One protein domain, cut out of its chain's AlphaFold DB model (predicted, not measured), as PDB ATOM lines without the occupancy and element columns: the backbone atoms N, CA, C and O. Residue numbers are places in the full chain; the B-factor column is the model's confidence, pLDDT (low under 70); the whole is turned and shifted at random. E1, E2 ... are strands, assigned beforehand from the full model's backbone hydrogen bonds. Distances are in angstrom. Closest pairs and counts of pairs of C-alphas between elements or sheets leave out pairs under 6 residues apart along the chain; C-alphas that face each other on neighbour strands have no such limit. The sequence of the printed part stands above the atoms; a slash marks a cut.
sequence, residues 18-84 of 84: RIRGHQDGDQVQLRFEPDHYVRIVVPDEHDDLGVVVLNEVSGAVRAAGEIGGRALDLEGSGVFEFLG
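AT A GLANCE: This is residues 18 to 84 of the 84 residues of an uncharacterized protein of Actinobacteria bacterium (UniProt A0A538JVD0). What is the shape? A thin, twisted strip of four antiparallel strands arches over, with E2, E3 and E4 bent and short E1 beside residues 26 to 31 of E2. What makes it? The printed part has 67 residues, all strand by class: a meander, E1 E2 E3 E4, each strand the antiparallel neighbour of the one before. How spread is it? It is only just extended, close to loose: radius of gyration of the C-alphas 16.5 A, spans 51 by 27 by 13 A.

HOW THE PARTS SIT: What pairs? E1, residues 18 to 23, and E2, residues 26 to 43, form a hairpin; N 21 and O 28, 2.9 A apart, are within hydrogen-bond range, as are N 38 and O 56, 2.9 A, in the hairpin of E2 and E3, residues 51 to 67, and N 63 and O 74, 2.8 A, in that of E3 and E4, residues 70 to 83. What stays apart? Edge strands E1 and E4.

IN THESE COORDINATES: Where are the anchors? C-alpha 18 is at (10.490, -47.448, 37.376), C-alpha 83 at (23.374, -45.043, 48.114). How long are the strands? E1 spans 17.0 A, E2 40.4 A, E3 39.9 A and E4 34.0 A.

THE WHOLE: Any cut or long link? Neither. Where is confidence low? Residue 84 is under 70.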
ATOM      1  N   ARG A  18      11.649 -48.081  38.014       97.31
ATOM      2  CA  ARG A  18      10.490 -47.448  37.376       97.31
ATOM      3  C   ARG A  18      10.157 -46.161  38.104       97.31
ATOM      4  O   ARG A  18       9.904 -46.194  39.303       97.31
ATOM      5  N   ILE A  19      10.109 -45.062  37.367       95.94
ATOM      6  CA  ILE A  19       9.738 -43.746  37.882       95.94
ATOM      7  C   ILE A  19       8.443 -43.327  37.207       95.94
ATOM      8  O   ILE A  19       8.270 -43.515  36.002       95.94
ATOM      9  N   ARG A  20       7.525 -42.768  37.991       97.25
ATOM     10  CA  ARG A  20       6.319 -42.117  37.486       97.25
ATOM     11  C   ARG A  20       6.291 -40.700  38.028       97.25
ATOM     12  O   ARG A  20       6.295 -40.520  39.241       97.25
ATOM     13  N   GLY A  21       6.284 -39.728  37.128       97.25
ATOM     14  CA  GLY A  21       6.074 -38.322  37.444       97.25
ATOM     15  C   GLY A  21       4.695 -37.893  36.965       97.25
ATOM     16  O   GLY A  21       4.262 -38.316  35.892       97.25
ATOM     17  N   HIS A  22       4.012 -37.075  37.759       97.06
ATOM     18  CA  HIS A  22       2.774 -36.422  37.355       97.06
ATOM     19  C   HIS A  22       2.736 -34.996  37.906       97.06
ATOM     20  O   HIS A  22       3.078 -34.776  39.069       97.06
ATOM     21  N   GLN A  23       2.293 -34.032  37.105       96.75
ATOM     22  CA  GLN A  23       2.081 -32.656  37.552       96.75
ATOM     23  C   GLN A  23       1.161 -31.924  36.573       96.75
ATOM     24  O   GLN A  23       1.377 -32.010  35.379       96.75
ATOM     25  N   ASP A  24       0.154 -31.194  37.065       94.81
ATOM     26  CA  ASP A  24      -0.682 -30.290  36.251       94.81
ATOM     27  C   ASP A  24      -1.259 -30.911  34.954       94.81
ATOM     28  O   ASP A  24      -1.447 -30.233  33.949       94.81
ATOM     29  N   GLY A  25      -1.572 -32.213  34.985       93.69
ATOM     30  CA  GLY A  25      -2.072 -32.976  33.831       93.69
ATOM     31  C   GLY A  25      -0.984 -33.666  33.003       93.69
ATOM     32  O   GLY A  25      -1.292 -34.612  32.280       93.69
ATOM     33  N   ASP A  26       0.277 -33.281  33.178       97.44
ATOM     34  CA  ASP A  26       1.432 -33.958  32.599       97.44
ATOM     35  C   ASP A  26       1.700 -35.281  33.315       97.44
ATOM     36  O   ASP A  26       1.519 -35.421  34.532       97.44
ATOM     37  N   GLN A  27       2.172 -36.261  32.550       98.06
ATOM     38  CA  GLN A  27       2.503 -37.590  33.046       98.06
ATOM     39  C   GLN A  27       3.706 -38.149  32.299       98.06
ATOM     40  O   GLN A  27       3.744 -38.144  31.075       98.06
ATOM     41  N   VAL A  28       4.674 -38.699  33.024       97.69
ATOM     42  CA  VAL A  28       5.834 -39.372  32.431       97.69
ATOM     43  C   VAL A  28       6.096 -40.665  33.179       97.69
ATOM     44  O   VAL A  28       6.088 -40.706  34.410       97.69
ATOM     45  N   GLN A  29       6.356 -41.731  32.434       98.12
ATOM     46  CA  GLN A  29       6.858 -42.988  32.968       98.12
ATOM     47  C   GLN A  29       8.249 -43.234  32.412       98.12
ATOM     48  O   GLN A  29       8.445 -43.177  31.202       98.12
ATOM     49  N   LEU A  30       9.196 -43.546  33.289       98.00
ATOM     50  CA  LEU A  30      10.555 -43.919  32.929       98.00
ATOM     51  C   LEU A  30      10.847 -45.323  33.446       98.00
ATOM     52  O   LEU A  30      10.522 -45.657  34.587       98.00
ATOM     53  N   ARG A  31      11.486 -46.140  32.613       98.19
ATOM     54  CA  ARG A  31      12.085 -47.414  32.998       98.19
ATOM     55  C   ARG A  31      13.581 -47.364  32.726       98.19
ATOM     56  O   ARG A  31      13.983 -47.050  31.610       98.19
ATOM     57  N   PHE A  32      14.365 -47.710  33.736       97.94
ATOM     58  CA  PHE A  32      15.810 -47.865  33.653       97.94
ATOM     59  C   PHE A  32      16.191 -49.323  33.907       97.94
ATOM     60  O   PHE A  32      15.676 -49.934  34.846       97.94
ATOM     61  N   GLU A  33      17.076 -49.869  33.079       96.81
ATOM     62  CA  GLU A  33      17.594 -51.238  33.177       96.81
ATOM     63  C   GLU A  33      19.128 -51.190  33.265       96.81
ATOM     64  O   GLU A  33      19.769 -50.839  32.272       96.81
ATOM     65  N   PRO A  34      19.719 -51.496  34.439       94.00
ATOM     66  CA  PRO A  34      21.170 -51.516  34.629       94.00
ATOM     67  C   PRO A  34      21.911 -52.449  33.666       94.00
ATOM     68  O   PRO A  34      21.463 -53.568  33.426       94.00
ATOM     69  N   ASP A  35      23.088 -52.022  33.207       93.69
ATOM     70  CA  ASP A  35      24.012 -52.823  32.384       93.69
ATOM     71  C   ASP A  35      25.415 -52.895  33.015       93.69
ATOM     72  O   ASP A  35      26.000 -53.967  33.194       93.69
ATOM     73  N   HIS A  36      25.945 -51.751  33.454       91.12
ATOM     74  CA  HIS A  36      27.256 -51.672  34.101       91.12
ATOM     75  C   HIS A  36      27.176 -50.886  35.398       91.12
ATOM     76  O   HIS A  36      26.444 -49.900  35.482       91.12
ATOM     77  N   TYR A  37      27.975 -51.279  36.389       89.69
ATOM     78  CA  TYR A  37      28.087 -50.539  37.638       89.69
ATOM     79  C   TYR A  37      29.525 -50.467  38.142       89.69
ATOM     80  O   TYR A  37      30.337 -51.366  37.915       89.69
ATOM     81  N   VAL A  38      29.811 -49.399  38.880       88.62
ATOM     82  CA  VAL A  38      31.012 -49.246  39.693       88.62
ATOM     83  C   VAL A  38      30.603 -48.956  41.132       88.62
ATOM     84  O   VAL A  38      29.667 -48.206  41.390       88.62
ATOM     85  N   ARG A  39      31.304 -49.577  42.084       86.75
ATOM     86  CA  ARG A  39      31.119 -49.326  43.513       86.75
ATOM     87  C   ARG A  39      32.284 -48.515  44.049       86.75
ATOM     88  O   ARG A  39      33.437 -48.926  43.913       86.75
ATOM     89  N   ILE A  40      31.965 -47.411  44.705       85.69
ATOM     90  CA  ILE A  40      32.919 -46.501  45.325       85.69
ATOM     91  C   ILE A  40      32.597 -46.458  46.815       85.69
ATOM     92  O   ILE A  40      31.441 -46.346  47.203       85.69
ATOM     93  N   VAL A  41      33.620 -46.590  47.655       86.62
ATOM     94  CA  VAL A  41      33.474 -46.437  49.105       86.62
ATOM     95  C   VAL A  41      34.327 -45.267  49.536       86.62
ATOM     96  O   VAL A  41      35.546 -45.287  49.343       86.62
ATOM     97  N   VAL A  42      33.671 -44.252  50.084       86.75
ATOM     98  CA  VAL A  42      34.299 -43.011  50.538       86.75
ATOM     99  C   VAL A  42      34.103 -42.853  52.046       86.75
ATOM    100  O   VAL A  42      33.150 -43.412  52.591       86.75
ATOM    101  N   PRO A  43      35.007 -42.150  52.748       89.44
ATOM    102  CA  PRO A  43      34.751 -41.729  54.123       89.44
ATOM    103  C   PRO A  43      33.462 -40.908  54.202       89.44
ATOM    104  O   PRO A  43      33.179 -40.134  53.287       89.44
ATOM    105  N   ASP A  44      32.708 -41.081  55.281       85.06
ATOM    106  CA  ASP A  44      31.564 -40.221  55.574       85.06
ATOM    107  C   ASP A  44      32.051 -38.807  55.961       85.06
ATOM    108  O   ASP A  44      33.073 -38.654  56.633       85.06
ATOM    109  N   GLU A  45      31.359 -37.762  55.499       85.81
ATOM    110  CA  GLU A  45      31.742 -36.362  55.761       85.81
ATOM    111  C   GLU A  45      31.320 -35.864  57.157       85.81
ATOM    112  O   GLU A  45      31.730 -34.785  57.596       85.81
ATOM    113  N   HIS A  46      30.481 -36.626  57.854       89.00
ATOM    114  CA  HIS A  46      29.873 -36.294  59.140       89.00
ATOM    115  C   HIS A  46      30.233 -37.284  60.259       89.00
ATOM    116  O   HIS A  46      30.079 -36.937  61.432       89.00
ATOM    117  N   ASP A  47      30.726 -38.478  59.923       86.25
ATOM    118  CA  ASP A  47      31.202 -39.494  60.868       86.25
ATOM    119  C   ASP A  47      32.651 -39.912  60.559       86.25
ATOM    120  O   ASP A  47      32.927 -40.590  59.570       86.25
ATOM    121  N   ASP A  48      33.576 -39.578  61.466       78.88
ATOM    122  CA  ASP A  48      35.011 -39.884  61.358       78.88
ATOM    123  C   ASP A  48      35.326 -41.389  61.224       78.88
ATOM    124  O   ASP A  48      36.423 -41.766  60.789       78.88
ATOM    125  N   LEU A  49      34.400 -42.265  61.625       82.75
ATOM    126  CA  LEU A  49      34.518 -43.720  61.498       82.75
ATOM    127  C   LEU A  49      33.542 -44.308  60.467       82.75
ATOM    128  O   LEU A  49      33.589 -45.518  60.209       82.75
ATOM    129  N   GLY A  50      32.691 -43.469  59.879       84.88
ATOM    130  CA  GLY A  50      31.688 -43.835  58.894       84.88
ATOM    131  C   GLY A  50      32.259 -43.996  57.488       84.88
ATOM    132  O   GLY A  50      33.324 -43.484  57.131       84.88
ATOM    133  N   VAL A  51      31.522 -44.737  56.663       86.81
ATOM    134  CA  VAL A  51      31.759 -44.829  55.222       86.81
ATOM    135  C   VAL A  51      30.434 -44.739  54.487       86.81
ATOM    136  O   VAL A  51      29.429 -45.259  54.965       86.81
ATOM    137  N   VAL A  52      30.465 -44.153  53.297       86.88
ATOM    138  CA  VAL A  52      29.342 -44.140  52.359       86.88
ATOM    139  C   VAL A  52      29.679 -45.052  51.187       86.88
ATOM    140  O   VAL A  52      30.790 -44.997  50.643       86.88
ATOM    141  N   VAL A  53      28.726 -45.900  50.793       85.56
ATOM    142  CA  VAL A  53      28.846 -46.738  49.600       85.56
ATOM    143  C   VAL A  53      28.019 -46.126  48.476       85.56
ATOM    144  O   VAL A  53      26.794 -46.090  48.530       85.56
ATOM    145  N   LEU A  54      28.702 -45.699  47.419       87.75
ATOM    146  CA  LEU A  54      28.089 -45.226  46.185       87.75
ATOM    147  C   LEU A  54      28.129 -46.352  45.155       87.75
ATOM    148  O   LEU A  54      29.174 -46.974  44.933       87.75
ATOM    149  N   ASN A  55      26.998 -46.628  44.520       88.44
ATOM    150  CA  ASN A  55      26.931 -47.506  43.361       88.44
ATOM    151  C   ASN A  55      26.500 -46.655  42.172       88.44
ATOM    152  O   ASN A  55      25.337 -46.272  42.076       88.44
ATOM    153  N   GLU A  56      27.442 -46.376  41.284       92.31
ATOM    154  CA  GLU A  56      27.201 -45.628  40.058       92.31
ATOM    155  C   GLU A  56      26.884 -46.610  38.941       92.31
ATOM    156  O   GLU A  56      27.685 -47.497  38.630       92.31
ATOM    157  N   VAL A  57      25.684 -46.495  38.378       93.38
ATOM    158  CA  VAL A  57      25.085 -47.521  37.526       93.38
ATOM    159  C   VAL A  57      24.649 -46.905  36.217       93.38
ATOM    160  O   VAL A  57      23.782 -46.041  36.185       93.38
ATOM    161  N   SER A  58      25.206 -47.395  35.119       96.38
ATOM    162  CA  SER A  58      24.764 -47.048  33.770       96.38
ATOM    163  C   SER A  58      23.858 -48.133  33.197       96.38
ATOM    164  O   SER A  58      23.959 -49.307  33.566       96.38
ATOM    165  N   GLY A  59      22.961 -47.746  32.299       96.75
ATOM    166  CA  GLY A  59      21.991 -48.670  31.729       96.75
ATOM    167  C   GLY A  59      21.075 -48.028  30.698       96.75
ATOM    168  O   GLY A  59      21.158 -46.827  30.422       96.75
ATOM    169  N   ALA A  60      20.193 -48.842  30.128       98.19
ATOM    170  CA  ALA A  60      19.217 -48.395  29.146       98.19
ATOM    171  C   ALA A  60      18.056 -47.655  29.822       98.19
ATOM    172  O   ALA A  60      17.607 -48.027  30.906       98.19
ATOM    173  N   VAL A  61      17.541 -46.625  29.156       98.12
ATOM    174  CA  VAL A  61      16.389 -45.828  29.580       98.12
ATOM    175  C   VAL A  61      15.339 -45.832  28.481       98.12
ATOM    176  O   VAL A  61      15.645 -45.604  27.312       98.12
ATOM    177  N   ARG A  62      14.083 -46.019  28.885       98.25
ATOM    178  CA  ARG A  62      12.901 -45.701  28.080       98.25
ATOM    179  C   ARG A  62      12.002 -44.769  28.863       98.25
ATOM    180  O   ARG A  62      11.691 -45.069  30.016       98.25
ATOM    181  N   ALA A  63      11.571 -43.675  28.252       97.81
ATOM    182  CA  ALA A  63      10.626 -42.751  28.852       97.81
ATOM    183  C   ALA A  63       9.496 -42.435  27.877       97.81
ATOM    184  O   ALA A  63       9.745 -42.119  26.721       97.81
ATOM    185  N   ALA A  64       8.261 -42.498  28.360       98.50
ATOM    186  CA  ALA A  64       7.084 -42.179  27.568       98.50
ATOM    187  C   ALA A  64       6.074 -41.389  28.397       98.50
ATOM    188  O   ALA A  64       6.004 -41.546  29.621       98.50
ATOM    189  N   GLY A  65       5.278 -40.554  27.738       98.00
ATOM    190  CA  GLY A  65       4.267 -39.762  28.420       98.00
ATOM    191  C   GLY A  65       3.810 -38.541  27.639       98.00
ATOM    192  O   GLY A  65       3.847 -38.519  26.413       98.00
ATOM    193  N   GLU A  66       3.386 -37.525  28.374       98.38
ATOM    194  CA  GLU A  66       2.915 -36.250  27.858       98.38
ATOM    195  C   GLU A  66       3.394 -35.117  28.771       98.38
ATOM    196  O   GLU A  66       3.286 -35.223  29.994       98.38
ATOM    197  N   ILE A  67       3.939 -34.057  28.171       96.50
ATOM    198  CA  ILE A  67       4.346 -32.825  28.858       96.50
ATOM    199  C   ILE A  67       3.796 -31.633  28.072       96.50
ATOM    200  O   ILE A  67       4.086 -31.486  26.880       96.50
ATOM    201  N   GLY A  68       3.001 -30.779  28.711       96.50
ATOM    202  CA  GLY A  68       2.374 -29.608  28.103       96.50
ATOM    203  C   GLY A  68       1.511 -29.945  26.886       96.50
ATOM    204  O   GLY A  68       1.567 -29.232  25.881       96.50
ATOM    205  N   GLY A  69       0.776 -31.062  26.919       96.38
ATOM    206  CA  GLY A  69      -0.033 -31.516  25.781       96.38
ATOM    207  C   GLY A  69       0.756 -32.214  24.665       96.38
ATOM    208  O   GLY A  69       0.199 -32.503  23.604       96.38
ATOM    209  N   ARG A  70       2.068 -32.428  24.835       97.62
ATOM    210  CA  ARG A  70       2.947 -32.992  23.800       97.62
ATOM    211  C   ARG A  70       3.426 -34.376  24.195       97.62
ATOM    212  O   ARG A  70       4.007 -34.547  25.263       97.62
ATOM    213  N   ALA A  71       3.238 -35.331  23.289       97.81
ATOM    214  CA  ALA A  71       3.726 -36.689  23.468       97.81
ATOM    215  C   ALA A  71       5.257 -36.718  23.605       97.81
ATOM    216  O   ALA A  71       5.982 -36.080  22.836       97.81
ATOM    217  N   LEU A  72       5.716 -37.492  24.580       96.94
ATOM    218  CA  LEU A  72       7.104 -37.833  24.839       96.94
ATOM    219  C   LEU A  72       7.289 -39.325  24.555       96.94
ATOM    220  O   LEU A  72       6.539 -40.144  25.083       96.94
ATOM    221  N   ASP A  73       8.305 -39.659  23.769       97.88
ATOM    222  CA  ASP A  73       8.782 -41.026  23.562       97.88
ATOM    223  C   ASP A  73      10.298 -40.965  23.342       97.88
ATOM    224  O   ASP A  73      10.771 -40.386  22.363       97.88
ATOM    225  N   LEU A  74      11.059 -41.445  24.323       96.62
ATOM    226  CA  LEU A  74      12.511 -41.347  24.373       96.62
ATOM    227  C   LEU A  74      13.122 -42.705  24.705       96.62
ATOM    228  O   LEU A  74      12.725 -43.365  25.667       96.62
ATOM    229  N   GLU A  75      14.175 -43.056  23.975       98.12
ATOM    230  CA  GLU A  75      15.068 -44.166  24.293       98.12
ATOM    231  C   GLU A  75      16.511 -43.662  24.350       98.12
ATOM    232  O   GLU A  75      16.913 -42.794  23.571       98.12
ATOM    233  N   GLY A  76      17.307 -44.198  25.271       97.50
ATOM    234  CA  GLY A  76      18.712 -43.822  25.398       97.50
ATOM    235  C   GLY A  76      19.421 -44.534  26.540       97.50
ATOM    236  O   GLY A  76      18.974 -45.573  27.019       97.50
ATOM    237  N   SER A  77      20.534 -43.958  26.984       97.19
ATOM    238  CA  SER A  77      21.280 -44.400  28.163       97.19
ATOM    239  C   SER A  77      21.094 -43.425  29.323       97.19
ATOM    240  O   SER A  77      21.008 -42.216  29.105       97.19
ATOM    241  N   GLY A  78      21.100 -43.934  30.551       95.62
ATOM    242  CA  GLY A  78      21.074 -43.134  31.773       95.62
ATOM    243  C   GLY A  78      22.109 -43.608  32.783       95.62
ATOM    244  O   GLY A  78      22.644 -44.711  32.662       95.62
ATOM    245  N   VAL A  79      22.370 -42.761  33.777       95.69
ATOM    246  CA  VAL A  79      23.180 -43.091  34.953       95.69
ATOM    247  C   VAL A  79      22.334 -42.844  36.198       95.69
ATOM    248  O   VAL A  79      21.649 -41.825  36.286       95.69
ATOM    249  N   PHE A  80      22.350 -43.799  37.120       93.62
ATOM    250  CA  PHE A  80      21.715 -43.740  38.429       93.62
ATOM    251  C   PHE A  80      22.765 -44.001  39.504       93.62
ATOM    252  O   PHE A  80      23.475 -45.004  39.438       93.62
ATOM    253  N   GLU A  81      22.791 -43.142  40.516       92.12
ATOM    254  CA  GLU A  81      23.549 -43.372  41.740       92.12
ATOM    255  C   GLU A  81      22.631 -44.012  42.790       92.12
ATOM    256  O   GLU A  81      21.538 -43.512  43.075       92.12
ATOM    257  N   PHE A  82      23.065 -45.131  43.368       87.94
ATOM    258  CA  PHE A  82      22.401 -45.771  44.501       87.94
ATOM    259  C   PHE A  82      23.294 -45.691  45.733       87.94
ATOM    260  O   PHE A  82      24.428 -46.181  45.723       87.94
ATOM    261  N   LEU A  83      22.741 -45.124  46.801       84.38
ATOM    262  CA  LEU A  83      23.374 -45.043  48.114       84.38
ATOM    263  C   LEU A  83      23.110 -46.330  48.905       84.38
ATOM    264  O   LEU A  83      22.002 -46.874  48.841       84.38
ATOM    265  N   GLY A  84      24.110 -46.799  49.648       69.62
ATOM    266  CA  GLY A  84      24.020 -47.962  50.535       69.62
ATOM    267  C   GLY A  84      24.897 -47.849  51.769       69.62
ATOM    268  O   GLY A  84      25.736 -46.920  51.825       69.62
TER     269      GLY A  84